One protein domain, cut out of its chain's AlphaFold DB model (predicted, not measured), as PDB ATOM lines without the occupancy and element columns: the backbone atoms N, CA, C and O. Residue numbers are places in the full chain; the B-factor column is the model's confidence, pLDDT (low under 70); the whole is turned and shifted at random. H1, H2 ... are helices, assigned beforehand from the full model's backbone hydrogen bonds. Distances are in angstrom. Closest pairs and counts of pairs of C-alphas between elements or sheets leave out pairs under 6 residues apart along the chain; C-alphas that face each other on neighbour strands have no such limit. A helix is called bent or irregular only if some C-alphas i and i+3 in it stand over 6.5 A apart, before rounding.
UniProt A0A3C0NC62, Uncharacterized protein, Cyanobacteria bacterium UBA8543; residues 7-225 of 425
ATOM      1  N   THR A   7     -15.335 -11.705  46.547       84.44
ATOM      2  CA  THR A   7     -15.627 -10.274  46.729       84.44
ATOM      3  C   THR A   7     -14.359  -9.430  46.609       84.44
ATOM      4  O   THR A   7     -14.388  -8.357  46.015       84.44
ATOM      5  N   ALA A   8     -13.240  -9.914  47.155       85.88
ATOM      6  CA  ALA A   8     -11.953  -9.236  47.043       85.88
ATOM      7  C   ALA A   8     -11.417  -9.296  45.606       85.88
ATOM      8  O   ALA A   8     -10.938  -8.284  45.104       85.88
ATOM      9  N   LEU A   9     -11.569 -10.437  44.924       88.44
ATOM     10  CA  LEU A   9     -11.232 -10.572  43.507       88.44
ATOM     11  C   LEU A   9     -12.028  -9.584  42.644       88.44
ATOM     12  O   LEU A   9     -11.430  -8.776  41.938       88.44
ATOM     13  N   SER A  10     -13.361  -9.582  42.748       88.88
ATOM     14  CA  SER A  10     -14.201  -8.663  41.971       88.88
ATOM     15  C   SER A  10     -13.878  -7.196  42.264       88.88
ATOM     16  O   SER A  10     -13.873  -6.382  41.346       88.88
ATOM     17  N   ALA A  11     -13.576  -6.851  43.520       90.69
ATOM     18  CA  ALA A  11     -13.171  -5.497  43.879       90.69
ATOM     19  C   ALA A  11     -11.840  -5.100  43.222       90.69
ATOM     20  O   ALA A  11     -11.734  -3.990  42.711       90.69
ATOM     21  N   LEU A  12     -10.846  -5.994  43.194       91.50
ATOM     22  CA  LEU A  12      -9.551  -5.742  42.553       91.50
ATOM     23  C   LEU A  12      -9.668  -5.635  41.024       91.50
ATOM     24  O   LEU A  12      -9.080  -4.730  40.438       91.50
ATOM     25  N   VAL A  13     -10.476  -6.493  40.388       90.81
ATOM     26  CA  VAL A  13     -10.767  -6.421  38.943       90.81
ATOM     27  C   VAL A  13     -11.520  -5.136  38.586       90.81
ATOM     28  O   VAL A  13     -11.255  -4.527  37.556       90.81
ATOM     29  N   GLN A  14     -12.436  -4.664  39.432       90.44
ATOM     30  CA  GLN A  14     -13.055  -3.355  39.209       90.44
ATOM     31  C   GLN A  14     -12.066  -2.213  39.430       90.44
ATOM     32  O   GLN A  14     -12.085  -1.239  38.681       90.44
ATOM     33  N   LEU A  15     -11.203  -2.314  40.441       90.44
ATOM     34  CA  LEU A  15     -10.246  -1.268  40.782       90.44
ATOM     35  C   LEU A  15      -9.253  -1.028  39.641       90.44
ATOM     36  O   LEU A  15      -9.096   0.114  39.228       90.44
ATOM     37  N   ILE A  16      -8.673  -2.094  39.082       88.19
ATOM     38  CA  ILE A  16      -7.702  -2.013  37.977       88.19
ATOM     39  C   ILE A  16      -8.307  -1.424  36.686       88.19
ATOM     40  O   ILE A  16      -7.593  -0.826  35.893       88.19
ATOM     41  N   GLN A  17      -9.625  -1.554  36.488       83.62
ATOM     42  CA  GLN A  17     -10.340  -1.055  35.304       83.62
ATOM     43  C   GLN A  17     -10.899   0.367  35.459       83.62
ATOM     44  O   GLN A  17     -11.252   0.993  34.462       83.62
ATOM     45  N   SER A  18     -11.079   0.845  36.693       86.94
ATOM     46  CA  SER A  18     -11.851   2.066  36.982       86.94
ATOM     47  C   SER A  18     -11.034   3.213  37.567       86.94
ATOM     48  O   SER A  18     -11.534   4.336  37.623       86.94
ATOM     49  N   THR A  19      -9.818   2.941  38.043       85.25
ATOM     50  CA  THR A  19      -8.964   3.946  38.678       85.25
ATOM     51  C   THR A  19      -8.112   4.685  37.648       85.25
ATOM     52  O   THR A  19      -7.487   4.058  36.800       85.25
ATOM     53  N   ASP A  20      -8.036   6.012  37.776       83.31
ATOM     54  CA  ASP A  20      -7.075   6.848  37.035       83.31
ATOM     55  C   ASP A  20      -5.728   6.973  37.781       83.31
ATOM     56  O   ASP A  20      -4.779   7.572  37.281       83.31
ATOM     57  N   ASP A  21      -5.647   6.454  39.012       87.31
ATOM     58  CA  ASP A  21      -4.426   6.461  39.820       87.31
ATOM     59  C   ASP A  21      -3.561   5.235  39.486       87.31
ATOM     60  O   ASP A  21      -3.900   4.098  39.842       87.31
ATOM     61  N   GLU A  22      -2.437   5.491  38.814       84.75
ATOM     62  CA  GLU A  22      -1.458   4.487  38.384       84.75
ATOM     63  C   GLU A  22      -0.959   3.631  39.556       84.75
ATOM     64  O   GLU A  22      -0.914   2.405  39.453       84.75
ATOM     65  N   PHE A  23      -0.674   4.235  40.714       87.50
ATOM     66  CA  PHE A  23      -0.176   3.506  41.882       87.50
ATOM     67  C   PHE A  23      -1.226   2.531  42.428       87.50
ATOM     68  O   PHE A  23      -0.918   1.378  42.735       87.50
ATOM     69  N   ILE A  24      -2.485   2.968  42.510       89.62
ATOM     70  CA  ILE A  24      -3.597   2.107  42.936       89.62
ATOM     71  C   ILE A  24      -3.805   0.957  41.942       89.62
ATOM     72  O   ILE A  24      -4.030  -0.183  42.357       89.62
ATOM     73  N   SER A  25      -3.713   1.239  40.642       88.75
ATOM     74  CA  SER A  25      -3.870   0.230  39.591       88.75
ATOM     75  C   SER A  25      -2.757  -0.832  39.637       88.75
ATOM     76  O   SER A  25      -3.028  -2.030  39.535       88.75
ATOM     77  N   MET A  26      -1.523  -0.409  39.918       89.00
ATOM     78  CA  MET A  26      -0.348  -1.265  40.070       89.00
ATOM     79  C   MET A  26      -0.477  -2.200  41.282       89.00
ATOM     80  O   MET A  26      -0.284  -3.411  41.165       89.00
ATOM     81  N   GLU A  27      -0.879  -1.673  42.442       90.75
ATOM     82  CA  GLU A  27      -1.127  -2.481  43.646       90.75
ATOM     83  C   GLU A  27      -2.290  -3.465  43.454       90.75
ATOM     84  O   GLU A  27      -2.253  -4.595  43.962       90.75
ATOM     85  N   ALA A  28      -3.313  -3.074  42.685       91.62
ATOM     86  CA  ALA A  28      -4.400  -3.970  42.313       91.62
ATOM     87  C   ALA A  28      -3.889  -5.129  41.443       91.62
ATOM     88  O   ALA A  28      -4.161  -6.288  41.761       91.62
ATOM     89  N   ALA A  29      -3.087  -4.837  40.414       91.75
ATOM     90  CA  ALA A  29      -2.464  -5.837  39.545       91.75
ATOM     91  C   ALA A  29      -1.571  -6.809  40.328       91.75
ATOM     92  O   ALA A  29      -1.643  -8.028  40.155       91.75
ATOM     93  N   TYR A  30      -0.744  -6.286  41.232       91.94
ATOM     94  CA  TYR A  30       0.093  -7.099  42.110       91.94
ATOM     95  C   TYR A  30      -0.741  -8.002  43.027       91.94
ATOM     96  O   TYR A  30      -0.450  -9.189  43.190       91.94
ATOM     97  N   SER A  31      -1.815  -7.456  43.601       91.62
ATOM     98  CA  SER A  31      -2.718  -8.201  44.478       91.62
ATOM     99  C   SER A  31      -3.463  -9.310  43.733       91.62
ATOM    100  O   SER A  31      -3.602 -10.407  44.277       91.62
ATOM    101  N   LEU A  32      -3.887  -9.069  42.485       90.00
ATOM    102  CA  LEU A  32      -4.522 -10.080  41.630       90.00
ATOM    103  C   LEU A  32      -3.610 -11.289  41.400       90.00
ATOM    104  O   LEU A  32      -4.066 -12.419  41.542       90.00
ATOM    105  N   GLY A  33      -2.312 -11.066  41.164       87.12
ATOM    106  CA  GLY A  33      -1.326 -12.146  41.017       87.12
ATOM    107  C   GLY A  33      -1.122 -13.007  42.273       87.12
ATOM    108  O   GLY A  33      -0.523 -14.074  42.193       87.12
ATOM    109  N   LYS A  34      -1.605 -12.563  43.445       87.62
ATOM    110  CA  LYS A  34      -1.409 -13.243  44.738       87.62
ATOM    111  C   LYS A  34      -2.669 -13.823  45.360       87.62
ATOM    112  O   LYS A  34      -2.560 -14.731  46.184       87.62
ATOM    113  N   ILE A  35      -3.830 -13.235  45.083       82.38
ATOM    114  CA  ILE A  35      -5.033 -13.491  45.879       82.38
ATOM    115  C   ILE A  35      -5.677 -14.839  45.564       82.38
ATOM    116  O   ILE A  35      -6.200 -15.475  46.475       82.38
ATOM    117  N   ASP A  36      -5.625 -15.272  44.305       74.31
ATOM    118  CA  ASP A  36      -6.193 -16.542  43.852       74.31
ATOM    119  C   ASP A  36      -5.411 -17.070  42.633       74.31
ATOM    120  O   ASP A  36      -5.806 -16.829  41.487       74.31
ATOM    121  N   PRO A  37      -4.245 -17.712  42.855       81.06
ATOM    122  CA  PRO A  37      -3.444 -18.297  41.781       81.06
ATOM    123  C   PRO A  37      -4.274 -19.257  40.916       81.06
ATOM    124  O   PRO A  37      -5.000 -20.098  41.443       81.06
ATOM    125  N   GLY A  38      -4.178 -19.134  39.592       83.38
ATOM    126  CA  GLY A  38      -4.965 -19.926  38.640       83.38
ATOM    127  C   GLY A  38      -6.370 -19.401  38.340       83.38
ATOM    128  O   GLY A  38      -7.082 -20.016  37.547       83.38
ATOM    129  N   ASN A  39      -6.806 -18.286  38.939       90.19
ATOM    130  CA  ASN A  39      -8.141 -17.752  38.681       90.19
ATOM    131  C   ASN A  39      -8.253 -17.125  37.271       90.19
ATOM    132  O   ASN A  39      -7.583 -16.122  37.002       90.19
ATOM    133  N   PRO A  40      -9.143 -17.623  36.389       91.06
ATOM    134  CA  PRO A  40      -9.261 -17.111  35.021       91.06
ATOM    135  C   PRO A  40      -9.693 -15.641  34.934       91.06
ATOM    136  O   PRO A  40      -9.254 -14.931  34.036       91.06
ATOM    137  N   GLU A  41     -10.522 -15.152  35.863       91.25
ATOM    138  CA  GLU A  41     -10.950 -13.745  35.872       91.25
ATOM    139  C   GLU A  41      -9.784 -12.813  36.219       91.25
ATOM    140  O   GLU A  41      -9.647 -11.747  35.621       91.25
ATOM    141  N   ALA A  42      -8.916 -13.224  37.150       92.56
ATOM    142  CA  ALA A  42      -7.714 -12.471  37.496       92.56
ATOM    143  C   ALA A  42      -6.723 -12.421  36.321       92.56
ATOM    144  O   ALA A  42      -6.179 -11.358  36.026       92.56
ATOM    145  N   ILE A  43      -6.526 -13.547  35.629       94.69
ATOM    146  CA  ILE A  43      -5.655 -13.638  34.448       94.69
ATOM    147  C   ILE A  43      -6.193 -12.742  33.333       94.69
ATOM    148  O   ILE A  43      -5.469 -11.874  32.851       94.69
ATOM    149  N   ALA A  44      -7.476 -12.871  32.987       94.38
ATOM    150  CA  ALA A  44      -8.107 -12.048  31.961       94.38
ATOM    151  C   ALA A  44      -8.021 -10.547  32.282       94.38
ATOM    152  O   ALA A  44      -7.742  -9.742  31.392       94.38
ATOM    153  N   ALA A  45      -8.204 -10.163  33.550       93.44
ATOM    154  CA  ALA A  45      -8.068  -8.775  33.982       93.44
ATOM    155  C   ALA A  45      -6.635  -8.249  33.802       93.44
ATOM    156  O   ALA A  45      -6.459  -7.147  33.288       93.44
ATOM    157  N   LEU A  46      -5.615  -9.032  34.169       95.12
ATOM    158  CA  LEU A  46      -4.206  -8.666  33.981       95.12
ATOM    159  C   LEU A  46      -3.819  -8.575  32.497       95.12
ATOM    160  O   LEU A  46      -3.135  -7.631  32.104       95.12
ATOM    161  N   VAL A  47      -4.292  -9.507  31.664       95.88
ATOM    162  CA  VAL A  47      -4.073  -9.483  30.207       95.88
ATOM    163  C   VAL A  47      -4.698  -8.236  29.586       95.88
ATOM    164  O   VAL A  47      -4.030  -7.509  28.850       95.88
ATOM    165  N   GLN A  48      -5.961  -7.951  29.914       93.44
ATOM    166  CA  GLN A  48      -6.639  -6.750  29.434       93.44
ATOM    167  C   GLN A  48      -5.901  -5.487  29.883       93.44
ATOM    168  O   GLN A  48      -5.770  -4.543  29.108       93.44
ATOM    169  N   PHE A  49      -5.396  -5.478  31.115       92.06
ATOM    170  CA  PHE A  49      -4.710  -4.329  31.681       92.06
ATOM    171  C   PHE A  49      -3.411  -3.989  30.944       92.06
ATOM    172  O   PHE A  49      -3.198  -2.820  30.625       92.06
ATOM    173  N   ILE A  50      -2.608  -4.998  30.575       94.12
ATOM    174  CA  ILE A  50      -1.423  -4.823  29.713       94.12
ATOM    175  C   ILE A  50      -1.808  -4.171  28.378       94.12
ATOM    176  O   ILE A  50      -1.108  -3.281  27.900       94.12
ATOM    177  N   GLN A  51      -2.925  -4.599  27.787       90.94
ATOM    178  CA  GLN A  51      -3.381  -4.135  26.473       90.94
ATOM    179  C   GLN A  51      -4.014  -2.737  26.497       90.94
ATOM    180  O   GLN A  51      -4.020  -2.059  25.471       90.94
ATOM    181  N   SER A  52      -4.594  -2.318  27.624       89.44
ATOM    182  CA  SER A  52      -5.352  -1.064  27.715       89.44
ATOM    183  C   SER A  52      -4.547   0.135  28.200       89.44
ATOM    184  O   SER A  52      -4.973   1.265  27.975       89.44
ATOM    185  N   THR A  53      -3.442  -0.093  28.910       87.50
ATOM    186  CA  THR A  53      -2.607   0.984  29.457       87.50
ATOM    187  C   THR A  53      -1.455   1.318  28.517       87.50
ATOM    188  O   THR A  53      -0.902   0.418  27.888       87.50
ATOM    189  N   ASP A  54      -1.070   2.593  28.455       86.94
ATOM    190  CA  ASP A  54       0.173   3.059  27.822       86.94
ATOM    191  C   ASP A  54       1.299   3.277  28.851       86.94
ATOM    192  O   ASP A  54       2.431   3.570  28.471       86.94
ATOM    193  N   ASP A  55       1.003   3.141  30.150       90.25
ATOM    194  CA  ASP A  55       2.005   3.273  31.206       90.25
ATOM    195  C   ASP A  55       2.842   1.993  31.343       90.25
ATOM    196  O   ASP A  55       2.342   0.903  31.637       90.25
ATOM    197  N   GLU A  56       4.148   2.134  31.147       93.25
ATOM    198  CA  GLU A  56       5.083   1.011  31.110       93.25
ATOM    199  C   GLU A  56       5.337   0.410  32.496       93.25
ATOM    200  O   GLU A  56       5.472  -0.807  32.610       93.25
ATOM    201  N   LEU A  57       5.303   1.206  33.574       91.25
ATOM    202  CA  LEU A  57       5.414   0.670  34.940       91.25
ATOM    203  C   LEU A  57       4.235  -0.248  35.272       91.25
ATOM    204  O   LEU A  57       4.388  -1.311  35.879       91.25
ATOM    205  N   THR A  58       3.056   0.147  34.818       91.38
ATOM    206  CA  THR A  58       1.832  -0.622  34.951       91.38
ATOM    207  C   THR A  58       1.888  -1.921  34.141       91.38
ATOM    208  O   THR A  58       1.580  -2.991  34.681       91.38
ATOM    209  N   ARG A  59       2.344  -1.871  32.877       95.38
ATOM    210  CA  ARG A  59       2.572  -3.079  32.054       95.38
ATOM    211  C   ARG A  59       3.591  -4.015  32.696       95.38
ATOM    212  O   ARG A  59       3.343  -5.218  32.772       95.38
ATOM    213  N   TRP A  60       4.694  -3.468  33.205       96.56
ATOM    214  CA  TRP A  60       5.736  -4.208  33.914       96.56
ATOM    215  C   TRP A  60       5.165  -4.968  35.119       96.56
ATOM    216  O   TRP A  60       5.381  -6.176  35.256       96.56
ATOM    217  N   GLN A  61       4.367  -4.302  35.960       95.00
ATOM    218  CA  GLN A  61       3.772  -4.937  37.138       95.00
ATOM    219  C   GLN A  61       2.776  -6.035  36.757       95.00
ATOM    220  O   GLN A  61       2.729  -7.083  37.408       95.00
ATOM    221  N   ALA A  62       1.974  -5.803  35.719       95.69
ATOM    222  CA  ALA A  62       1.019  -6.787  35.233       95.69
ATOM    223  C   ALA A  62       1.725  -8.023  34.653       95.69
ATOM    224  O   ALA A  62       1.323  -9.145  34.961       95.69
ATOM    225  N   ALA A  63       2.816  -7.834  33.904       97.69
ATOM    226  CA  ALA A  63       3.659  -8.917  33.404       97.69
ATOM    227  C   ALA A  63       4.245  -9.751  34.552       97.69
ATOM    228  O   ALA A  63       4.109 -10.975  34.553       97.69
ATOM    229  N   TYR A  64       4.796  -9.088  35.577       96.81
ATOM    230  CA  TYR A  64       5.264  -9.753  36.794       96.81
ATOM    231  C   TYR A  64       4.156 -10.591  37.448       96.81
ATOM    232  O   TYR A  64       4.376 -11.747  37.811       96.81
ATOM    233  N   SER A  65       2.950 -10.029  37.590       95.62
ATOM    234  CA  SER A  65       1.815 -10.742  38.183       95.62
ATOM    235  C   SER A  65       1.400 -11.955  37.355       95.62
ATOM    236  O   SER A  65       1.170 -13.017  37.934       95.62
ATOM    237  N   LEU A  66       1.359 -11.837  36.023       96.50
ATOM    238  CA  LEU A  66       1.110 -12.970  35.125       96.50
ATOM    239  C   LEU A  66       2.168 -14.068  35.291       96.50
ATOM    240  O   LEU A  66       1.813 -15.239  35.329       96.50
ATOM    241  N   GLY A  67       3.438 -13.705  35.488       95.12
ATOM    242  CA  GLY A  67       4.522 -14.654  35.762       95.12
ATOM    243  C   GLY A  67       4.337 -15.492  37.035       95.12
ATOM    244  O   GLY A  67       4.920 -16.566  37.166       95.12
ATOM    245  N   LYS A  68       3.539 -15.012  38.000       91.56
ATOM    246  CA  LYS A  68       3.335 -15.669  39.306       91.56
ATOM    247  C   LYS A  68       1.956 -16.296  39.486       91.56
ATOM    248  O   LYS A  68       1.788 -17.074  40.424       91.56
ATOM    249  N   ILE A  69       0.985 -15.945  38.643       90.00
ATOM    250  CA  ILE A  69      -0.419 -16.281  38.891       90.00
ATOM    251  C   ILE A  69      -0.743 -17.742  38.587       90.00
ATOM    252  O   ILE A  69      -1.458 -18.362  39.368       90.00
ATOM    253  N   ASP A  70      -0.248 -18.289  37.477       90.00
ATOM    254  CA  ASP A  70      -0.615 -19.634  37.022       90.00
ATOM    255  C   ASP A  70       0.423 -20.206  36.036       90.00
ATOM    256  O   ASP A  70       0.399 -19.882  34.843       90.00
ATOM    257  N   PRO A  71       1.373 -21.034  36.509       90.81
ATOM    258  CA  PRO A  71       2.339 -21.692  35.638       90.81
ATOM    259  C   PRO A  71       1.656 -22.569  34.578       90.81
ATOM    260  O   PRO A  71       0.831 -23.421  34.897       90.81
ATOM    261  N   GLY A  72       2.038 -22.402  33.312       90.31
ATOM    262  CA  GLY A  72       1.481 -23.146  32.179       90.31
ATOM    263  C   GLY A  72       0.202 -22.551  31.584       90.31
ATOM    264  O   GLY A  72      -0.345 -23.131  30.644       90.31
ATOM    265  N   ASN A  73      -0.279 -21.409  32.087       94.81
ATOM    266  CA  ASN A  73      -1.485 -20.788  31.557       94.81
ATOM    267  C   ASN A  73      -1.270 -20.222  30.137       94.81
ATOM    268  O   ASN A  73      -0.422 -19.344  29.950       94.81
ATOM    269  N   PRO A  74      -2.050 -20.660  29.131       95.12
ATOM    270  CA  PRO A  74      -1.835 -20.255  27.743       95.12
ATOM    271  C   PRO A  74      -2.155 -18.777  27.484       95.12
ATOM    272  O   PRO A  74      -1.505 -18.160  26.645       95.12
ATOM    273  N   GLU A  75      -3.118 -18.190  28.200       96.00
ATOM    274  CA  GLU A  75      -3.477 -16.774  28.038       96.00
ATOM    275  C   GLU A  75      -2.380 -15.867  28.600       96.00
ATOM    276  O   GLU A  75      -1.993 -14.893  27.953       96.00
ATOM    277  N   ALA A  76      -1.821 -16.224  29.762       96.56
ATOM    278  CA  ALA A  76      -0.676 -15.526  30.337       96.56
ATOM    279  C   ALA A  76       0.555 -15.611  29.418       96.56
ATOM    280  O   ALA A  76       1.185 -14.592  29.144       96.56
ATOM    281  N   ILE A  77       0.865 -16.803  28.894       97.75
ATOM    282  CA  ILE A  77       1.975 -17.015  27.950       97.75
ATOM    283  C   ILE A  77       1.800 -16.142  26.702       97.75
ATOM    284  O   ILE A  77       2.713 -15.400  26.344       97.75
ATOM    285  N   ALA A  78       0.624 -16.179  26.068       97.94
ATOM    286  CA  ALA A  78       0.355 -15.399  24.862       97.94
ATOM    287  C   ALA A  78       0.465 -13.885  25.110       97.94
ATOM    288  O   ALA A  78       1.041 -13.167  24.293       97.94
ATOM    289  N   ALA A  79      -0.041 -13.396  26.245       97.81
ATOM    290  CA  ALA A  79       0.048 -11.984  26.604       97.81
ATOM    291  C   ALA A  79       1.494 -11.530  26.860       97.81
ATOM    292  O   ALA A  79       1.877 -10.443  26.431       97.81
ATOM    293  N   LEU A  80       2.311 -12.363  27.512       98.50
ATOM    294  CA  LEU A  80       3.729 -12.075  27.739       98.50
ATOM    295  C   LEU A  80       4.527 -12.066  26.427       98.50
ATOM    296  O   LEU A  80       5.355 -11.178  26.239       98.50
ATOM    297  N   ILE A  81       4.249 -12.992  25.502       98.50
ATOM    298  CA  ILE A  81       4.855 -12.999  24.159       98.50
ATOM    299  C   ILE A  81       4.495 -11.716  23.404       98.50
ATOM    300  O   ILE A  81       5.388 -11.024  22.920       98.50
ATOM    301  N   GLN A  82       3.211 -11.348  23.370       97.75
ATOM    302  CA  GLN A  82       2.779 -10.101  22.735       97.75
ATOM    303  C   GLN A  82       3.462  -8.879  23.351       97.75
ATOM    304  O   GLN A  82       3.894  -7.992  22.622       97.75
ATOM    305  N   LEU A  83       3.603  -8.845  24.679       97.75
ATOM    306  CA  LEU A  83       4.263  -7.739  25.362       97.75
ATOM    307  C   LEU A  83       5.745  -7.629  24.981       97.75
ATOM    308  O   LEU A  83       6.215  -6.517  24.755       97.75
ATOM    309  N   ILE A  84       6.462  -8.756  24.860       97.88
ATOM    310  CA  ILE A  84       7.855  -8.783  24.380       97.88
ATOM    311  C   ILE A  84       7.969  -8.146  22.987       97.88
ATOM    312  O   ILE A  84       8.920  -7.406  22.729       97.88
ATOM    313  N   GLU A  85       7.009  -8.429  22.107       95.50
ATOM    314  CA  GLU A  85       6.988  -7.950  20.721       95.50
ATOM    315  C   GLU A  85       6.564  -6.480  20.589       95.50
ATOM    316  O   GLU A  85       7.017  -5.796  19.671       95.50
ATOM    317  N   SER A  86       5.687  -5.987  21.474       94.25
ATOM    318  CA  SER A  86       5.027  -4.689  21.299       94.25
ATOM    319  C   SER A  86       5.599  -3.539  22.128       94.25
ATOM    320  O   SER A  86       5.402  -2.389  21.744       94.25
ATOM    321  N   THR A  87       6.226  -3.798  23.284       95.38
ATOM    322  CA  THR A  87       6.759  -2.713  24.134       95.38
ATOM    323  C   THR A  87       8.113  -2.222  23.632       95.38
ATOM    324  O   THR A  87       8.982  -3.029  23.304       95.38
ATOM    325  N   ASP A  88       8.323  -0.906  23.641       93.50
ATOM    326  CA  ASP A  88       9.633  -0.275  23.436       93.50
ATOM    327  C   ASP A  88      10.409  -0.083  24.752       93.50
ATOM    328  O   ASP A  88      11.607   0.220  24.722       93.50
ATOM    329  N   ASP A  89       9.762  -0.272  25.910       96.56
ATOM    330  CA  ASP A  89      10.425  -0.158  27.206       96.56
ATOM    331  C   ASP A  89      11.231  -1.413  27.532       96.56
ATOM    332  O   ASP A  89      10.753  -2.551  27.534       96.56
ATOM    333  N   LYS A  90      12.507  -1.191  27.827       95.75
ATOM    334  CA  LYS A  90      13.468  -2.274  27.997       95.75
ATOM    335  C   LYS A  90      13.261  -3.034  29.311       95.75
ATOM    336  O   LYS A  90      13.562  -4.224  29.353       95.75
ATOM    337  N   PHE A  91      12.762  -2.378  30.363       95.75
ATOM    338  CA  PHE A  91      12.483  -3.022  31.648       95.75
ATOM    339  C   PHE A  91      11.200  -3.845  31.567       95.75
ATOM    340  O   PHE A  91      11.178  -4.984  32.025       95.75
ATOM    341  N   THR A  92      10.153  -3.320  30.924       97.06
ATOM    342  CA  THR A  92       8.923  -4.072  30.640       97.06
ATOM    343  C   THR A  92       9.222  -5.313  29.803       97.06
ATOM    344  O   THR A  92       8.758  -6.406  30.136       97.06
ATOM    345  N   ARG A  93      10.039  -5.179  28.750       97.94
ATOM    346  CA  ARG A  93      10.427  -6.304  27.885       97.94
ATOM    347  C   ARG A  93      11.219  -7.376  28.638       97.94
ATOM    348  O   ARG A  93      10.974  -8.565  28.452       97.94
ATOM    349  N   GLU A  94      12.154  -6.959  29.490       97.19
ATOM    350  CA  GLU A  94      12.947  -7.857  30.337       97.19
ATOM    351  C   GLU A  94      12.071  -8.619  31.337       97.19
ATOM    352  O   GLU A  94      12.149  -9.846  31.404       97.19
ATOM    353  N   GLN A  95      11.161  -7.927  32.023       97.88
ATOM    354  CA  GLN A  95      10.237  -8.562  32.960       97.88
ATOM    355  C   GLN A  95       9.268  -9.513  32.263       97.88
ATOM    356  O   GLN A  95       8.931 -10.558  32.820       97.88
ATOM    357  N   ALA A  96       8.818  -9.184  31.052       98.31
ATOM    358  CA  ALA A  96       7.994 -10.086  30.261       98.31
ATOM    359  C   ALA A  96       8.756 -11.379  29.922       98.31
ATOM    360  O   ALA A  96       8.200 -12.466  30.071       98.31
ATOM    361  N   ALA A  97      10.042 -11.276  29.566       98.12
ATOM    362  CA  ALA A  97      10.905 -12.432  29.325       98.12
ATOM    363  C   ALA A  97      11.133 -13.281  30.590       98.12
ATOM    364  O   ALA A  97      10.984 -14.501  30.520       98.12
ATOM    365  N   ASP A  98      11.425 -12.667  31.745       97.50
ATOM    366  CA  ASP A  98      11.560 -13.393  33.024       97.50
ATOM    367  C   ASP A  98      10.271 -14.124  33.407       97.50
ATOM    368  O   ASP A  98      10.286 -15.314  33.728       97.50
ATOM    369  N   SER A  99       9.141 -13.422  33.299       97.88
ATOM    370  CA  SER A  99       7.817 -13.966  33.613       97.88
ATOM    371  C   SER A  99       7.474 -15.135  32.695       97.88
ATOM    372  O   SER A  99       6.934 -16.138  33.157       97.88
ATOM    373  N   LEU A 100       7.844 -15.049  31.412       97.62
ATOM    374  CA  LEU A 100       7.680 -16.130  30.446       97.62
ATOM    375  C   LEU A 100       8.535 -17.353  30.816       97.62
ATOM    376  O   LEU A 100       8.077 -18.479  30.648       97.62
ATOM    377  N   GLY A 101       9.722 -17.143  31.395       95.50
ATOM    378  CA  GLY A 101      10.545 -18.189  32.009       95.50
ATOM    379  C   GLY A 101       9.853 -18.945  33.147       95.50
ATOM    380  O   GLY A 101      10.066 -20.146  33.306       95.50
ATOM    381  N   ASP A 102       9.016 -18.257  33.922       94.19
ATOM    382  CA  ASP A 102       8.330 -18.831  35.081       94.19
ATOM    383  C   ASP A 102       7.031 -19.567  34.707       94.19
ATOM    384  O   ASP A 102       6.711 -20.592  35.316       94.19
ATOM    385  N   VAL A 103       6.288 -19.084  33.702       94.44
ATOM    386  CA  VAL A 103       5.019 -19.712  33.275       94.44
ATOM    387  C   VAL A 103       5.152 -20.630  32.065       94.44
ATOM    388  O   VAL A 103       4.284 -21.469  31.846       94.44
ATOM    389  N   GLY A 104       6.211 -20.491  31.273       93.38
ATOM    390  CA  GLY A 104       6.338 -21.107  29.955       93.38
ATOM    391  C   GLY A 104       6.897 -22.527  29.935       93.38
ATOM    392  O   GLY A 104       7.280 -22.970  28.858       93.38
ATOM    393  N   ALA A 105       6.985 -23.239  31.064       91.50
ATOM    394  CA  ALA A 105       7.621 -24.561  31.141       91.50
ATOM    395  C   ALA A 105       7.089 -25.545  30.074       91.50
ATOM    396  O   ALA A 105       5.889 -25.812  29.999       91.50
ATOM    397  N   GLY A 106       7.986 -26.071  29.235       85.31
ATOM    398  CA  GLY A 106       7.676 -26.957  28.106       85.31
ATOM    399  C   GLY A 106       6.841 -26.339  26.970       85.31
ATOM    400  O   GLY A 106       6.442 -27.061  26.057       85.31
ATOM    401  N   ASN A 107       6.544 -25.035  26.998       91.62
ATOM    402  CA  ASN A 107       5.742 -24.375  25.969       91.62
ATOM    403  C   ASN A 107       6.610 -23.963  24.766       91.62
ATOM    404  O   ASN A 107       7.518 -23.140  24.875       91.62
ATOM    405  N   SER A 108       6.299 -24.502  23.586       92.50
ATOM    406  CA  SER A 108       7.069 -24.269  22.356       92.50
ATOM    407  C   SER A 108       7.025 -22.828  21.841       92.50
ATOM    408  O   SER A 108       7.992 -22.368  21.230       92.50
ATOM    409  N   GLU A 109       5.922 -22.112  22.061       92.00
ATOM    410  CA  GLU A 109       5.784 -20.708  21.654       92.00
ATOM    411  C   GLU A 109       6.643 -19.810  22.547       92.00
ATOM    412  O   GLU A 109       7.379 -18.969  22.038       92.00
ATOM    413  N   ALA A 110       6.647 -20.068  23.859       95.12
ATOM    414  CA  ALA A 110       7.502 -19.377  24.819       95.12
ATOM    415  C   ALA A 110       8.994 -19.555  24.490       95.12
ATOM    416  O   ALA A 110       9.746 -18.579  24.450       95.12
ATOM    417  N   ILE A 111       9.415 -20.789  24.183       94.12
ATOM    418  CA  ILE A 111      10.792 -21.096  23.755       94.12
ATOM    419  C   ILE A 111      11.146 -20.305  22.492       94.12
ATOM    420  O   ILE A 111      12.188 -19.651  22.438       94.12
ATOM    421  N   SER A 112      10.264 -20.333  21.489       94.94
ATOM    422  CA  SER A 112      10.490 -19.650  20.212       94.94
ATOM    423  C   SER A 112      10.607 -18.134  20.392       94.94
ATOM    424  O   SER A 112      11.521 -17.526  19.836       94.94
ATOM    425  N   ALA A 113       9.737 -17.532  21.206       95.94
ATOM    426  CA  ALA A 113       9.753 -16.101  21.492       95.94
ATOM    427  C   ALA A 113      11.040 -15.668  22.213       95.94
ATOM    428  O   ALA A 113      11.666 -14.685  21.819       95.94
ATOM    429  N   LEU A 114      11.499 -16.424  23.216       97.62
ATOM    430  CA  LEU A 114      12.750 -16.120  23.921       97.62
ATOM    431  C   LEU A 114      13.985 -16.290  23.024       97.62
ATOM    432  O   LEU A 114      14.899 -15.468  23.078       97.62
ATOM    433  N   MET A 115      14.013 -17.316  22.166       94.81
ATOM    434  CA  MET A 115      15.088 -17.483  21.179       94.81
ATOM    435  C   MET A 115      15.135 -16.311  20.189       94.81
ATOM    436  O   MET A 115      16.213 -15.791  19.898       94.81
ATOM    437  N   GLN A 116      13.976 -15.866  19.696       95.25
ATOM    438  CA  GLN A 116      13.890 -14.687  18.833       95.25
ATOM    439  C   GLN A 116      14.312 -13.412  19.567       95.25
ATOM    440  O   GLN A 116      15.010 -12.580  18.986       95.25
ATOM    441  N   LEU A 117      13.950 -13.263  20.843       95.94
ATOM    442  CA  LEU A 117      14.355 -12.123  21.663       95.94
ATOM    443  C   LEU A 117      15.881 -12.032  21.792       95.94
ATOM    444  O   LEU A 117      16.435 -10.955  21.587       95.94
ATOM    445  N   ILE A 118      16.566 -13.158  22.035       95.19
ATOM    446  CA  ILE A 118      18.040 -13.220  22.069       95.19
ATOM    447  C   ILE A 118      18.652 -12.717  20.755       95.19
ATOM    448  O   ILE A 118      19.632 -11.973  20.779       95.19
ATOM    449  N   GLN A 119      18.080 -13.110  19.613       90.94
ATOM    450  CA  GLN A 119      18.612 -12.776  18.287       90.94
ATOM    451  C   GLN A 119      18.303 -11.343  17.837       90.94
ATOM    452  O   GLN A 119      19.063 -10.774  17.056       90.94
ATOM    453  N   SER A 120      17.180 -10.776  18.277       90.38
ATOM    454  CA  SER A 120      16.651  -9.509  17.751       90.38
ATOM    455  C   SER A 120      17.013  -8.282  18.581       90.38
ATOM    456  O   SER A 120      17.022  -7.176  18.046       90.38
ATOM    457  N   THR A 121      17.295  -8.441  19.876       92.38
ATOM    458  CA  THR A 121      17.655  -7.314  20.742       92.38
ATOM    459  C   THR A 121      19.157  -7.054  20.736       92.38
ATOM    460  O   THR A 121      19.940  -8.000  20.712       92.38
ATOM    461  N   ASP A 122      19.563  -5.787  20.821       89.44
ATOM    462  CA  ASP A 122      20.953  -5.372  21.072       89.44
ATOM    463  C   ASP A 122      21.233  -5.134  22.568       89.44
ATOM    464  O   ASP A 122      22.365  -4.874  22.974       89.44
ATOM    465  N   GLU A 123      20.201  -5.213  23.412       92.19
ATOM    466  CA  GLU A 123      20.324  -4.984  24.846       92.19
ATOM    467  C   GLU A 123      20.824  -6.254  25.532       92.19
ATOM    468  O   GLU A 123      20.071  -7.197  25.780       92.19
ATOM    469  N   GLU A 124      22.107  -6.264  25.884       90.25
ATOM    470  CA  GLU A 124      22.760  -7.409  26.529       90.25
ATOM    471  C   GLU A 124      22.034  -7.875  27.791       90.25
ATOM    472  O   GLU A 124      21.953  -9.075  28.056       90.25
ATOM    473  N   PHE A 125      21.420  -6.945  28.530       91.19
ATOM    474  CA  PHE A 125      20.690  -7.327  29.727       91.19
ATOM    475  C   PHE A 125      19.420  -8.144  29.452       91.19
ATOM    476  O   PHE A 125      19.093  -9.062  30.200       91.19
ATOM    477  N   ILE A 126      18.753  -7.860  28.333       95.25
ATOM    478  CA  ILE A 126      17.585  -8.607  27.871       95.25
ATOM    479  C   ILE A 126      18.026  -9.972  27.330       95.25
ATOM    480  O   ILE A 126      17.381 -10.982  27.614       95.25
ATOM    481  N   ARG A 127      19.154 -10.033  26.604       95.56
ATOM    482  CA  ARG A 127      19.710 -11.299  26.093       95.56
ATOM    483  C   ARG A 127      20.004 -12.286  27.215       95.56
ATOM    484  O   ARG A 127      19.616 -13.449  27.112       95.56
ATOM    485  N   TRP A 128      20.665 -11.846  28.288       92.31
ATOM    486  CA  TRP A 128      20.989 -12.760  29.382       92.31
ATOM    487  C   TRP A 128      19.757 -13.177  30.185       92.31
ATOM    488  O   TRP A 128      19.704 -14.325  30.624       92.31
ATOM    489  N   GLN A 129      18.757 -12.302  30.337       95.06
ATOM    490  CA  GLN A 129      17.494 -12.661  30.987       95.06
ATOM    491  C   GLN A 129      16.719 -13.698  30.162       95.06
ATOM    492  O   GLN A 129      16.214 -14.683  30.705       95.06
ATOM    493  N   ALA A 130      16.673 -13.531  28.838       96.50
ATOM    494  CA  ALA A 130      16.066 -14.509  27.942       96.50
ATOM    495  C   ALA A 130      16.808 -15.858  27.983       96.50
ATOM    496  O   ALA A 130      16.169 -16.908  28.013       96.50
ATOM    497  N   ALA A 131      18.143 -15.842  28.066       94.31
ATOM    498  CA  ALA A 131      18.954 -17.047  28.236       94.31
ATOM    499  C   ALA A 131      18.672 -17.777  29.565       94.31
ATOM    500  O   ALA A 131      18.518 -18.999  29.565       94.31
ATOM    501  N   ASP A 132      18.557 -17.042  30.678       91.62
ATOM    502  CA  ASP A 132      18.194 -17.599  31.994       91.62
ATOM    503  C   ASP A 132      16.788 -18.220  31.951       91.62
ATOM    504  O   ASP A 132      16.579 -19.342  32.409       91.62
ATOM    505  N   SER A 133      15.846 -17.534  31.296       94.62
ATOM    506  CA  SER A 133      14.458 -17.981  31.119       94.62
ATOM    507  C   SER A 133      14.361 -19.251  30.267       94.62
ATOM    508  O   SER A 133      13.663 -20.191  30.641       94.62
ATOM    509  N   LEU A 134      15.132 -19.344  29.178       93.69
ATOM    510  CA  LEU A 134      15.262 -20.574  28.391       93.69
ATOM    511  C   LEU A 134      15.810 -21.743  29.224       93.69
ATOM    512  O   LEU A 134      15.358 -22.877  29.060       93.69
ATOM    513  N   GLY A 135      16.739 -21.468  30.144       88.06
ATOM    514  CA  GLY A 135      17.267 -22.460  31.079       88.06
ATOM    515  C   GLY A 135      16.217 -23.044  32.034       88.06
ATOM    516  O   GLY A 135      16.357 -24.187  32.468       88.06
ATOM    517  N   LYS A 136      15.159 -22.283  32.350       88.31
ATOM    518  CA  LYS A 136      14.043 -22.720  33.208       88.31
ATOM    519  C   LYS A 136      13.003 -23.552  32.447       88.31
ATOM    520  O   LYS A 136      12.433 -24.476  33.024       88.31
ATOM    521  N   ILE A 137      12.736 -23.208  31.184       87.88
ATOM    522  CA  ILE A 137      11.548 -23.680  30.459       87.88
ATOM    523  C   ILE A 137      11.657 -25.127  29.971       87.88
ATOM    524  O   ILE A 137      10.688 -25.872  30.112       87.88
ATOM    525  N   ASP A 138      12.779 -25.530  29.370       78.69
ATOM    526  CA  ASP A 138      12.881 -26.854  28.732       78.69
ATOM    527  C   ASP A 138      14.285 -27.479  28.862       78.69
ATOM    528  O   ASP A 138      15.091 -27.458  27.920       78.69
ATOM    529  N   PRO A 139      14.616 -28.025  30.051       76.25
ATOM    530  CA  PRO A 139      15.881 -28.711  30.280       76.25
ATOM    531  C   PRO A 139      16.065 -29.914  29.345       76.25
ATOM    532  O   PRO A 139      15.246 -30.829  29.314       76.25
ATOM    533  N   GLY A 140      17.186 -29.951  28.623       70.69
ATOM    534  CA  GLY A 140      17.524 -31.020  27.680       70.69
ATOM    535  C   GLY A 140      17.111 -30.751  26.231       70.69
ATOM    536  O   GLY A 140      17.446 -31.553  25.357       70.69
ATOM    537  N   ASN A 141      16.451 -29.624  25.938       81.75
ATOM    538  CA  ASN A 141      16.116 -29.262  24.566       81.75
ATOM    539  C   ASN A 141      17.387 -28.927  23.751       81.75
ATOM    540  O   ASN A 141      18.128 -27.993  24.091       81.75
ATOM    541  N   PRO A 142      17.666 -29.657  22.654       81.12
ATOM    542  CA  PRO A 142      18.881 -29.463  21.868       81.12
ATOM    543  C   PRO A 142      18.892 -28.125  21.119       81.12
ATOM    544  O   PRO A 142      19.962 -27.559  20.908       81.12
ATOM    545  N   THR A 143      17.725 -27.596  20.748       85.69
ATOM    546  CA  THR A 143      17.602 -26.288  20.095       85.69
ATOM    547  C   THR A 143      17.951 -25.171  21.071       85.69
ATOM    548  O   THR A 143      18.750 -24.302  20.736       85.69
ATOM    549  N   VAL A 144      17.440 -25.243  22.306       87.25
ATOM    550  CA  VAL A 144      17.810 -24.299  23.374       87.25
ATOM    551  C   VAL A 144      19.311 -24.363  23.647       87.25
ATOM    552  O   VAL A 144      19.975 -23.330  23.707       87.25
ATOM    553  N   SER A 145      19.866 -25.574  23.733       86.94
ATOM    554  CA  SER A 145      21.307 -25.785  23.915       86.94
ATOM    555  C   SER A 145      22.126 -25.105  22.810       86.94
ATOM    556  O   SER A 145      23.082 -24.391  23.105       86.94
ATOM    557  N   ALA A 146      21.723 -25.267  21.546       85.19
ATOM    558  CA  ALA A 146      22.383 -24.631  20.409       85.19
ATOM    559  C   ALA A 146      22.280 -23.096  20.449       85.19
ATOM    560  O   ALA A 146      23.270 -22.416  20.193       85.19
ATOM    561  N   THR A 147      21.121 -22.539  20.816       87.50
ATOM    562  CA  THR A 147      20.951 -21.083  20.963       87.50
ATOM    563  C   THR A 147      21.833 -20.509  22.067       87.50
ATOM    564  O   THR A 147      22.438 -19.457  21.874       87.50
ATOM    565  N   LEU A 148      21.946 -21.190  23.210       90.25
ATOM    566  CA  LEU A 148      22.816 -20.745  24.300       90.25
ATOM    567  C   LEU A 148      24.298 -20.809  23.912       90.25
ATOM    568  O   LEU A 148      25.034 -19.881  24.233       90.25
ATOM    569  N   VAL A 149      24.723 -21.847  23.180       87.62
ATOM    570  CA  VAL A 149      26.079 -21.931  22.609       87.62
ATOM    571  C   VAL A 149      26.336 -20.761  21.657       87.62
ATOM    572  O   VAL A 149      27.292 -20.017  21.855       87.62
ATOM    573  N   GLN A 150      25.429 -20.503  20.711       86.94
ATOM    574  CA  GLN A 150      25.551 -19.372  19.788       86.94
ATOM    575  C   GLN A 150      25.615 -18.019  20.520       86.94
ATOM    576  O   GLN A 150      26.345 -17.116  20.105       86.94
ATOM    577  N   LEU A 151      24.862 -17.847  21.613       89.44
ATOM    578  CA  LEU A 151      24.919 -16.627  22.418       89.44
ATOM    579  C   LEU A 151      26.288 -16.464  23.094       89.44
ATOM    580  O   LEU A 151      26.838 -15.367  23.060       89.44
ATOM    581  N   ILE A 152      26.857 -17.539  23.652       86.12
ATOM    582  CA  ILE A 152      28.210 -17.526  24.241       86.12
ATOM    583  C   ILE A 152      29.252 -17.099  23.199       86.12
ATOM    584  O   ILE A 152      30.146 -16.322  23.518       86.12
ATOM    585  N   GLU A 153      29.117 -17.577  21.962       82.69
ATOM    586  CA  GLU A 153      30.054 -17.305  20.866       82.69
ATOM    587  C   GLU A 153      29.941 -15.890  20.287       82.69
ATOM    588  O   GLU A 153      30.923 -15.346  19.783       82.69
ATOM    589  N   SER A 154      28.742 -15.304  20.297       84.50
ATOM    590  CA  SER A 154      28.458 -14.059  19.572       84.50
ATOM    591  C   SER A 154      28.471 -12.804  20.442       84.50
ATOM    592  O   SER A 154      28.696 -11.709  19.916       84.50
ATOM    593  N   THR A 155      28.234 -12.917  21.755       85.06
ATOM    594  CA  THR A 155      28.200 -11.741  22.636       85.06
ATOM    595  C   THR A 155      29.584 -11.335  23.143       85.06
ATOM    596  O   THR A 155      30.377 -12.129  23.651       85.06
ATOM    597  N   ASN A 156      29.853 -10.029  23.081       83.44
ATOM    598  CA  ASN A 156      31.032  -9.431  23.700       83.44
ATOM    599  C   ASN A 156      30.862  -9.198  25.207       83.44
ATOM    600  O   ASN A 156      31.871  -9.016  25.898       83.44
ATOM    601  N   ASP A 157      29.633  -9.238  25.729       84.38
ATOM    602  CA  ASP A 157      29.363  -8.999  27.142       84.38
ATOM    603  C   ASP A 157      29.681 -10.227  27.999       84.38
ATOM    604  O   ASP A 157      29.137 -11.320  27.829       84.38
ATOM    605  N   ALA A 158      30.586 -10.038  28.960       79.19
ATOM    606  CA  ALA A 158      31.053 -11.122  29.815       79.19
ATOM    607  C   ALA A 158      29.952 -11.665  30.741       79.19
ATOM    608  O   ALA A 158      29.959 -12.851  31.064       79.19
ATOM    609  N   PHE A 159      29.009 -10.822  31.177       80.75
ATOM    610  CA  PHE A 159      27.928 -11.261  32.053       80.75
ATOM    611  C   PHE A 159      26.890 -12.076  31.277       80.75
ATOM    612  O   PHE A 159      26.459 -13.124  31.767       80.75
ATOM    613  N   THR A 160      26.559 -11.662  30.050       85.81
ATOM    614  CA  THR A 160      25.708 -12.426  29.132       85.81
ATOM    615  C   THR A 160      26.305 -13.790  28.821       85.81
ATOM    616  O   THR A 160      25.606 -14.795  28.976       85.81
ATOM    617  N   ARG A 161      27.602 -13.868  28.480       86.00
ATOM    618  CA  ARG A 161      28.285 -15.160  28.273       86.00
ATOM    619  C   ARG A 161      28.195 -16.056  29.503       86.00
ATOM    620  O   ARG A 161      27.786 -17.209  29.396       86.00
ATOM    621  N   TRP A 162      28.517 -15.518  30.681       82.50
ATOM    622  CA  TRP A 162      28.460 -16.272  31.934       82.50
ATOM    623  C   TRP A 162      27.050 -16.796  32.242       82.50
ATOM    624  O   TRP A 162      26.887 -17.955  32.631       82.50
ATOM    625  N   ARG A 163      26.009 -15.978  32.040       83.19
ATOM    626  CA  ARG A 163      24.609 -16.391  32.226       83.19
ATOM    627  C   ARG A 163      24.177 -17.460  31.232       83.19
ATOM    628  O   ARG A 163      23.547 -18.433  31.648       83.19
ATOM    629  N   ALA A 164      24.534 -17.315  29.959       89.56
ATOM    630  CA  ALA A 164      24.242 -18.307  28.932       89.56
ATOM    631  C   ALA A 164      24.932 -19.645  29.241       89.56
ATOM    632  O   ALA A 164      24.281 -20.686  29.222       89.56
ATOM    633  N   ALA A 165      26.204 -19.617  29.648       85.31
ATOM    634  CA  ALA A 165      26.957 -20.802  30.056       85.31
ATOM    635  C   ALA A 165      26.374 -21.482  31.301       85.31
ATOM    636  O   ALA A 165      26.239 -22.706  31.347       85.31
ATOM    637  N   LYS A 166      25.970 -20.697  32.305       83.88
ATOM    638  CA  LYS A 166      25.290 -21.216  33.496       83.88
ATOM    639  C   LYS A 166      23.959 -21.878  33.138       83.88
ATOM    640  O   LYS A 166      23.669 -22.957  33.645       83.88
ATOM    641  N   SER A 167      23.171 -21.245  32.272       86.81
ATOM    642  CA  SER A 167      21.884 -21.781  31.810       86.81
ATOM    643  C   SER A 167      22.088 -23.066  31.017       86.81
ATOM    644  O   SER A 167      21.409 -24.054  31.271       86.81
ATOM    645  N   LEU A 168      23.105 -23.094  30.151       87.56
ATOM    646  CA  LEU A 168      23.502 -24.280  29.404       87.56
ATOM    647  C   LEU A 168      23.856 -25.426  30.366       87.56
ATOM    648  O   LEU A 168      23.309 -26.514  30.246       87.56
ATOM    649  N   LYS A 169      24.664 -25.169  31.401       82.31
ATOM    650  CA  LYS A 169      24.987 -26.162  32.439       82.31
ATOM    651  C   LYS A 169      23.758 -26.718  33.169       82.31
ATOM    652  O   LYS A 169      23.752 -27.890  33.524       82.31
ATOM    653  N   LEU A 170      22.731 -25.900  33.402       80.06
ATOM    654  CA  LEU A 170      21.498 -26.343  34.064       80.06
ATOM    655  C   LEU A 170      20.642 -27.255  33.176       80.06
ATOM    656  O   LEU A 170      19.966 -28.136  33.703       80.06
ATOM    657  N   ILE A 171      20.665 -27.050  31.855       81.56
ATOM    658  CA  ILE A 171      19.846 -27.827  30.912       81.56
ATOM    659  C   ILE A 171      20.563 -29.045  30.329       81.56
ATOM    660  O   ILE A 171      19.901 -29.932  29.788       81.56
ATOM    661  N   LEU A 172      21.895 -29.098  30.394       77.56
ATOM    662  CA  LEU A 172      22.668 -30.221  29.872       77.56
ATOM    663  C   LEU A 172      22.412 -31.483  30.698       77.56
ATOM    664  O   LEU A 172      22.752 -31.562  31.875       77.56
ATOM    665  N   GLN A 173      21.857 -32.494  30.039       70.25
ATOM    666  CA  GLN A 173      21.810 -33.866  30.541       70.25
ATOM    667  C   GLN A 173      23.008 -34.661  30.003       70.25
ATOM    668  O   GLN A 173      23.587 -34.281  28.981       70.25
ATOM    669  N   ASP A 174      23.338 -35.794  30.635       67.81
ATOM    670  CA  ASP A 174      24.484 -36.650  30.272       67.81
ATOM    671  C   ASP A 174      24.558 -36.965  28.766       67.81
ATOM    672  O   ASP A 174      25.634 -36.969  28.166       67.81
ATOM    673  N   GLU A 175      23.402 -37.157  28.126       66.31
ATOM    674  CA  GLU A 175      23.277 -37.447  26.693       66.31
ATOM    675  C   GLU A 175      23.619 -36.250  25.782       66.31
ATOM    676  O   GLU A 175      24.042 -36.437  24.639       66.31
ATOM    677  N   GLN A 176      23.457 -35.014  26.267       70.50
ATOM    678  CA  GLN A 176      23.727 -33.781  25.512       70.50
ATOM    679  C   GLN A 176      25.145 -33.237  25.748       70.50
ATOM    680  O   GLN A 176      25.662 -32.520  24.891       70.50
ATOM    681  N   LEU A 177      25.808 -33.621  26.847       73.31
ATOM    682  CA  LEU A 177      27.183 -33.204  27.163       73.31
ATOM    683  C   LEU A 177      28.175 -33.572  26.054       73.31
ATOM    684  O   LEU A 177      29.007 -32.761  25.667       73.31
ATOM    685  N   ALA A 178      28.048 -34.763  25.464       76.75
ATOM    686  CA  ALA A 178      28.885 -35.138  24.326       76.75
ATOM    687  C   ALA A 178      28.627 -34.239  23.099       76.75
ATOM    688  O   ALA A 178      29.542 -33.919  22.353       76.75
ATOM    689  N   ARG A 179      27.392 -33.780  22.877       75.62
ATOM    690  CA  ARG A 179      27.034 -33.026  21.662       75.62
ATOM    691  C   ARG A 179      27.560 -31.596  21.673       75.62
ATOM    692  O   ARG A 179      27.796 -31.045  20.603       75.62
ATOM    693  N   ILE A 180      27.767 -31.015  22.852       77.81
ATOM    694  CA  ILE A 180      28.282 -29.648  22.992       77.81
ATOM    695  C   ILE A 180      29.810 -29.556  22.999       77.81
ATOM    696  O   ILE A 180      30.355 -28.482  22.771       77.81
ATOM    697  N   VAL A 181      30.522 -30.670  23.194       82.94
ATOM    698  CA  VAL A 181      31.989 -30.679  23.113       82.94
ATOM    699  C   VAL A 181      32.453 -30.343  21.693       82.94
ATOM    700  O   VAL A 181      33.385 -29.566  21.530       82.94
ATOM    701  N   THR A 182      31.794 -30.879  20.660       81.94
ATOM    702  CA  THR A 182      32.160 -30.619  19.258       81.94
ATOM    703  C   THR A 182      32.097 -29.138  18.858       81.94
ATOM    704  O   THR A 182      33.094 -28.678  18.310       81.94
ATOM    705  N   PRO A 183      31.000 -28.388  19.093       76.62
ATOM    706  CA  PRO A 183      30.962 -26.964  18.765       76.62
ATOM    707  C   PRO A 183      31.900 -26.139  19.651       76.62
ATOM    708  O   PRO A 183      32.500 -25.190  19.166       76.62
ATOM    709  N   LEU A 184      32.094 -26.514  20.922       80.12
ATOM    710  CA  LEU A 184      32.885 -25.695  21.840       80.12
ATOM    711  C   LEU A 184      34.407 -25.903  21.729       80.12
ATOM    712  O   LEU A 184      35.164 -25.023  22.136       80.12
ATOM    713  N   LYS A 185      34.885 -27.046  21.214       82.38
ATOM    714  CA  LYS A 185      36.321 -27.399  21.236       82.38
ATOM    715  C   LYS A 185      37.213 -26.423  20.467       82.38
ATOM    716  O   LYS A 185      38.365 -26.235  20.850       82.38
ATOM    717  N   ASP A 186      36.702 -25.826  19.389       78.69
ATOM    718  CA  ASP A 186      37.505 -24.977  18.506       78.69
ATOM    719  C   ASP A 186      37.894 -23.667  19.221       78.69
ATOM    720  O   ASP A 186      38.927 -23.073  18.918       78.69
ATOM    721  N   TYR A 187      37.150 -23.292  20.269       75.06
ATOM    722  CA  TYR A 187      37.448 -22.157  21.149       75.06
ATOM    723  C   TYR A 187      38.509 -22.449  22.216       75.06
ATOM    724  O   TYR A 187      38.858 -21.562  22.992       75.06
ATOM    725  N   LEU A 188      39.018 -23.682  22.291       76.81
ATOM    726  CA  LEU A 188      40.080 -24.064  23.225       76.81
ATOM    727  C   LEU A 188      41.458 -24.144  22.553       76.81
ATOM    728  O   LEU A 188      42.398 -24.669  23.150       76.81
ATOM    729  N   SER A 189      41.589 -23.637  21.324       75.38
ATOM    730  CA  SER A 189      42.868 -23.607  20.613       75.38
ATOM    731  C   SER A 189      43.917 -22.752  21.340       75.38
ATOM    732  O   SER A 189      43.574 -21.805  22.052       75.38
ATOM    733  N   ASP A 190      45.202 -23.058  21.136       73.50
ATOM    734  CA  ASP A 190      46.310 -22.269  21.700       73.50
ATOM    735  C   ASP A 190      46.228 -20.794  21.257       73.50
ATOM    736  O   ASP A 190      46.465 -19.885  22.048       73.50
ATOM    737  N   GLU A 191      45.794 -20.545  20.017       73.44
ATOM    738  CA  GLU A 191      45.571 -19.198  19.486       73.44
ATOM    739  C   GLU A 191      44.449 -18.464  20.237       73.44
ATOM    740  O   GLU A 191      44.605 -17.299  20.605       73.44
ATOM    741  N   THR A 192      43.334 -19.143  20.521       73.44
ATOM    742  CA  THR A 192      42.231 -18.575  21.309       73.44
ATOM    743  C   THR A 192      42.647 -18.327  22.759       73.44
ATOM    744  O   THR A 192      42.273 -17.311  23.341       73.44
ATOM    745  N   TYR A 193      43.461 -19.211  23.341       72.00
ATOM    746  CA  TYR A 193      43.994 -19.036  24.690       72.00
ATOM    747  C   TYR A 193      44.904 -17.803  24.794       72.00
ATOM    748  O   TYR A 193      44.807 -17.024  25.742       72.00
ATOM    749  N   GLU A 194      45.783 -17.590  23.819       72.44
ATOM    750  CA  GLU A 194      46.713 -16.460  23.847       72.44
ATOM    751  C   GLU A 194      46.021 -15.113  23.595       72.44
ATOM    752  O   GLU A 194      46.394 -14.112  24.214       72.44
ATOM    753  N   ASN A 195      45.000 -15.084  22.733       73.31
ATOM    754  CA  ASN A 195      44.392 -13.834  22.270       73.31
ATOM    755  C   ASN A 195      43.066 -13.486  22.967       73.31
ATOM    756  O   ASN A 195      42.832 -12.319  23.279       73.31
ATOM    757  N   ASP A 196      42.231 -14.483  23.278       70.19
ATOM    758  CA  ASP A 196      40.820 -14.292  23.640       70.19
ATOM    759  C   ASP A 196      40.370 -15.134  24.849       70.19
ATOM    760  O   ASP A 196      39.175 -15.337  25.072       70.19
ATOM    761  N   PHE A 197      41.295 -15.586  25.704       73.25
ATOM    762  CA  PHE A 197      40.971 -16.452  26.848       73.25
ATOM    763  C   PHE A 197      39.835 -15.927  27.736       73.25
ATOM    764  O   PHE A 197      38.984 -16.691  28.174       73.25
ATOM    765  N   LYS A 198      39.778 -14.614  28.000       70.56
ATOM    766  CA  LYS A 198      38.694 -14.018  28.807       70.56
ATOM    767  C   LYS A 198      37.331 -14.069  28.116       70.56
ATOM    768  O   LYS A 198      36.313 -13.958  28.793       70.56
ATOM    769  N   HIS A 199      37.323 -14.147  26.790       68.88
ATOM    770  CA  HIS A 199      36.114 -14.228  25.990       68.88
ATOM    771  C   HIS A 199      35.563 -15.656  25.964       68.88
ATOM    772  O   HIS A 199      34.360 -15.845  26.065       68.88
ATOM    773  N   PHE A 200      36.440 -16.659  25.926       74.81
ATOM    774  CA  PHE A 200      36.036 -18.064  25.819       74.81
ATOM    775  C   PHE A 200      36.199 -18.864  27.109       74.81
ATOM    776  O   PHE A 200      36.008 -20.078  27.107       74.81
ATOM    777  N   ARG A 201      36.524 -18.208  28.228       78.94
ATOM    778  CA  ARG A 201      36.719 -18.843  29.539       78.94
ATOM    779  C   ARG A 201      35.548 -19.750  29.913       78.94
ATOM    780  O   ARG A 201      35.756 -20.847  30.422       78.94
ATOM    781  N   GLU A 202      34.331 -19.299  29.653       76.88
ATOM    782  CA  GLU A 202      33.115 -20.051  29.933       76.88
ATOM    783  C   GLU A 202      33.050 -21.357  29.119       76.88
ATOM    784  O   GLU A 202      32.649 -22.390  29.657       76.88
ATOM    785  N   CYS A 203      33.534 -21.363  27.869       78.62
ATOM    786  CA  CYS A 203      33.656 -22.574  27.051       78.62
ATOM    787  C   CYS A 203      34.629 -23.582  27.681       78.62
ATOM    788  O   CYS A 203      34.327 -24.776  27.716       78.62
ATOM    789  N   TYR A 204      35.756 -23.121  28.243       78.88
ATOM    790  CA  TYR A 204      36.677 -23.993  28.988       78.88
ATOM    791  C   TYR A 204      35.995 -24.628  30.202       78.88
ATOM    792  O   TYR A 204      36.157 -25.825  30.430       78.88
ATOM    793  N   GLU A 205      35.232 -23.851  30.977       80.00
ATOM    794  CA  GLU A 205      34.532 -24.358  32.165       80.00
ATOM    795  C   GLU A 205      33.467 -25.404  31.793       80.00
ATOM    796  O   GLU A 205      33.374 -26.438  32.455       80.00
ATOM    797  N   ILE A 206      32.721 -25.188  30.704       81.94
ATOM    798  CA  ILE A 206      31.729 -26.149  30.199       81.94
ATOM    799  C   ILE A 206      32.401 -27.439  29.713       81.94
ATOM    800  O   ILE A 206      31.965 -28.535  30.064       81.94
ATOM    801  N   ILE A 207      33.474 -27.338  28.923       85.69
ATOM    802  CA  ILE A 207      34.198 -28.517  28.428       85.69
ATOM    803  C   ILE A 207      34.846 -29.287  29.575       85.69
ATOM    804  O   ILE A 207      34.826 -30.519  29.575       85.69
ATOM    805  N   TRP A 208      35.403 -28.584  30.557       83.19
ATOM    806  CA  TRP A 208      35.944 -29.203  31.758       83.19
ATOM    807  C   TRP A 208      34.869 -30.002  32.506       83.19
ATOM    808  O   TRP A 208      35.101 -31.152  32.872       83.19
ATOM    809  N   ASP A 209      33.674 -29.434  32.670       80.38
ATOM    810  CA  ASP A 209      32.534 -30.115  33.290       80.38
ATOM    811  C   ASP A 209      32.096 -31.350  32.484       80.38
ATOM    812  O   ASP A 209      31.869 -32.418  33.056       80.38
ATOM    813  N   CYS A 210      32.077 -31.250  31.149       81.69
ATOM    814  CA  CYS A 210      31.837 -32.393  30.267       81.69
ATOM    815  C   CYS A 210      32.871 -33.497  30.516       81.69
ATOM    816  O   CYS A 210      32.491 -34.646  30.720       81.69
ATOM    817  N   ALA A 211      34.162 -33.157  30.558       84.25
ATOM    818  CA  ALA A 211      35.249 -34.111  30.778       84.25
ATOM    819  C   ALA A 211      35.176 -34.813  32.146       84.25
ATOM    820  O   ALA A 211      35.625 -35.951  32.273       84.25
ATOM    821  N   GLN A 212      34.614 -34.152  33.163       83.31
ATOM    822  CA  GLN A 212      34.394 -34.747  34.484       83.31
ATOM    823  C   GLN A 212      33.153 -35.643  34.548       83.31
ATOM    824  O   GLN A 212      33.103 -36.544  35.386       83.31
ATOM    825  N   THR A 213      32.164 -35.392  33.692       80.56
ATOM    826  CA  THR A 213      30.831 -35.989  33.820       80.56
ATOM    827  C   THR A 213      30.620 -37.165  32.869       80.56
ATOM    828  O   THR A 213      30.111 -38.202  33.293       80.56
ATOM    829  N   ILE A 214      31.043 -37.063  31.601       80.31
ATOM    830  CA  ILE A 214      30.846 -38.151  30.627       80.31
ATOM    831  C   ILE A 214      32.041 -39.112  30.587       80.31
ATOM    832  O   ILE A 214      33.188 -38.687  30.746       80.31
ATOM    833  N   PRO A 215      31.821 -40.416  30.314       81.69
ATOM    834  CA  PRO A 215      32.914 -41.367  30.157       81.69
ATOM    835  C   PRO A 215      33.912 -40.904  29.091       81.69
ATOM    836  O   PRO A 215      33.511 -40.479  28.005       81.69
ATOM    837  N   TYR A 216      35.210 -41.074  29.358       76.38
ATOM    838  CA  TYR A 216      36.284 -40.663  28.446       76.38
ATOM    839  C   TYR A 216      36.065 -41.071  26.974       76.38
ATOM    840  O   TYR A 216      36.289 -40.229  26.108       76.38
ATOM    841  N   PRO A 217      35.571 -42.285  26.637       75.69
ATOM    842  CA  PRO A 217      35.289 -42.634  25.245       75.69
ATOM    843  C   PRO A 217      34.262 -41.716  24.568       75.69
ATOM    844  O   PRO A 217      34.440 -41.361  23.406       75.69
ATOM    845  N   ALA A 218      33.212 -41.310  25.288       73.62
ATOM    846  CA  ALA A 218      32.181 -40.412  24.773       73.62
ATOM    847  C   ALA A 218      32.732 -38.992  24.582       73.62
ATOM    848  O   ALA A 218      32.519 -38.385  23.533       73.62
ATOM    849  N   PHE A 219      33.514 -38.499  25.550       80.75
ATOM    850  CA  PHE A 219      34.198 -37.209  25.437       80.75
ATOM    851  C   PHE A 219      35.189 -37.189  24.270       80.75
ATOM    852  O   PHE A 219      35.169 -36.276  23.452       80.75
ATOM    853  N   TYR A 220      36.026 -38.221  24.155       79.25
ATOM    854  CA  TYR A 220      37.025 -38.345  23.098       79.25
ATOM    855  C   TYR A 220      36.378 -38.384  21.708       79.25
ATOM    856  O   TYR A 220      36.818 -37.684  20.797       79.25
ATOM    857  N   GLN A 221      35.300 -39.159  21.541       80.50
ATOM    858  CA  GLN A 221      34.550 -39.175  20.285       80.50
ATOM    859  C   GLN A 221      34.003 -37.791  19.944       80.50
ATOM    860  O   GLN A 221      34.215 -37.310  18.832       80.50
ATOM    861  N   ALA A 222      33.359 -37.124  20.897       79.12
ATOM    862  CA  ALA A 222      32.830 -35.787  20.682       79.12
ATOM    863  C   ALA A 222      33.917 -34.752  20.339       79.12
ATOM    864  O   ALA A 222      33.743 -33.939  19.429       79.12
ATOM    865  N   TRP A 223      35.067 -34.822  21.009       81.19
ATOM    866  CA  TRP A 223      36.217 -33.950  20.772       81.19
ATOM    867  C   TRP A 223      36.796 -34.119  19.361       81.19
ATOM    868  O   TRP A 223      37.161 -33.151  18.696       81.19
ATOM    869  N   HIS A 224      36.844 -35.345  18.844       79.44
ATOM    870  CA  HIS A 224      37.437 -35.628  17.533       79.44
ATOM    871  C   HIS A 224      36.430 -35.669  16.371       79.44
ATOM    872  O   HIS A 224      36.840 -35.782  15.216       79.44
ATOM    873  N   THR A 225      35.132 -35.507  16.639       72.50
ATOM    874  CA  THR A 225      34.091 -35.392  15.601       72.50
ATOM    875  C   THR A 225      34.143 -34.008  14.943       72.50
ATOM    876  O   THR A 225      34.356 -33.009  15.629       72.50
TER     877      THR A 225
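AT A GLANCE: This is residues 7 to 225 of the 425 residues of an uncharacterized protein of Cyanobacteria bacterium UBA8543 (UniProt A0A3C0NC62). Helical hairpins stand side by side in one long stack, with H1, H3, H5, H7, H9 and H11 in one row, H2, H4, H6, H8, H10 and H12 in the row beside it, and the short H13 packed on H11 at one end. H1 to H12 form an up-and-down bundle, each helix running against the one before it, and the stacking makes the long axis; H12 is kinked. The printed part has 219 residues with 13 named helices, H1 to H13 in chain order, and no named strand; the class is all helix. It is only just compact, close to loose, with a radius of gyration of the C-alphas of 20.4 A, and a rod spanning 65 by 31 by 20 A.

IN THESE COORDINATES: The longest helix is H12, residues 190 to 213, 24.0 A from first to last C-alpha, starting at C-alpha 190 (46.310, -22.269, 21.700). It has a kink of 132 degrees near residue 197 and is irregular: C-alphas 195 and 198 are 8.7 A apart. H11, residues 174 to 188, 21.2 A, is only just irregular, with C-alphas 183 and 186 6.8 A apart. H13 holds residues 216 to 224, 12.1 A, ending at C-alpha 224 (37.437, -35.628, 17.533). H1 holds residues 7 to 18, 16.2 A, from C-alpha 7 (-15.627, -10.274, 46.729). The others are H2, residues 22 to 35; H3, 40 to 52; H4, 56 to 69; H5, 74 to 86; H6, 90 to 103; H7, 108 to 120; H8, 124 to 137; H9, 142 to 154; and H10, 158 to 171.

HOW THE PARTS SIT: H12 touches H11 in a hairpin, opposite ways at a shallow tilt of 16 degrees, the closest C-alphas being Leu 177 and Cys 210, 5.7 A. With residues 199 to 206 alone H12 touches H10; the closest C-alphas, Ala 165 and Glu 202, are 6.2 A apart. H11 touches H13 at a steep tilt of 43 degrees, closest at the C-alphas of Thr 182 and Ala 222, 5.4 A. H10 and H11 are apart. H9, the hub, touches H7, H8, H10, H11 and H12. H4 and H6 touch, the same way at 8 degrees, a shallow tilt, with the C-alphas of Gly 67 and Ser 99 closest at 4.0 A. H1 touches H2 and H3, and H5 touches H3. Every O i to N i+4 pair is within hydrogen-bond range in H3 to H10 and H13; the counts are 7 of 8 in H1, 9 of 10 in H2, 15 of 20 in H12 and 3 of 11 in H11, which has 5 of 12 O i to N i+3 pairs within range.

THE WHOLE: The two C-alphas farthest apart, those of Thr 7 and Asp 190, are 67.9 A apart. The printed part has no cut, and the links from H1 to H13 are tight. The mean pLDDT of the printed part is 87.3; residues 174 to 175 and 199 are under 70.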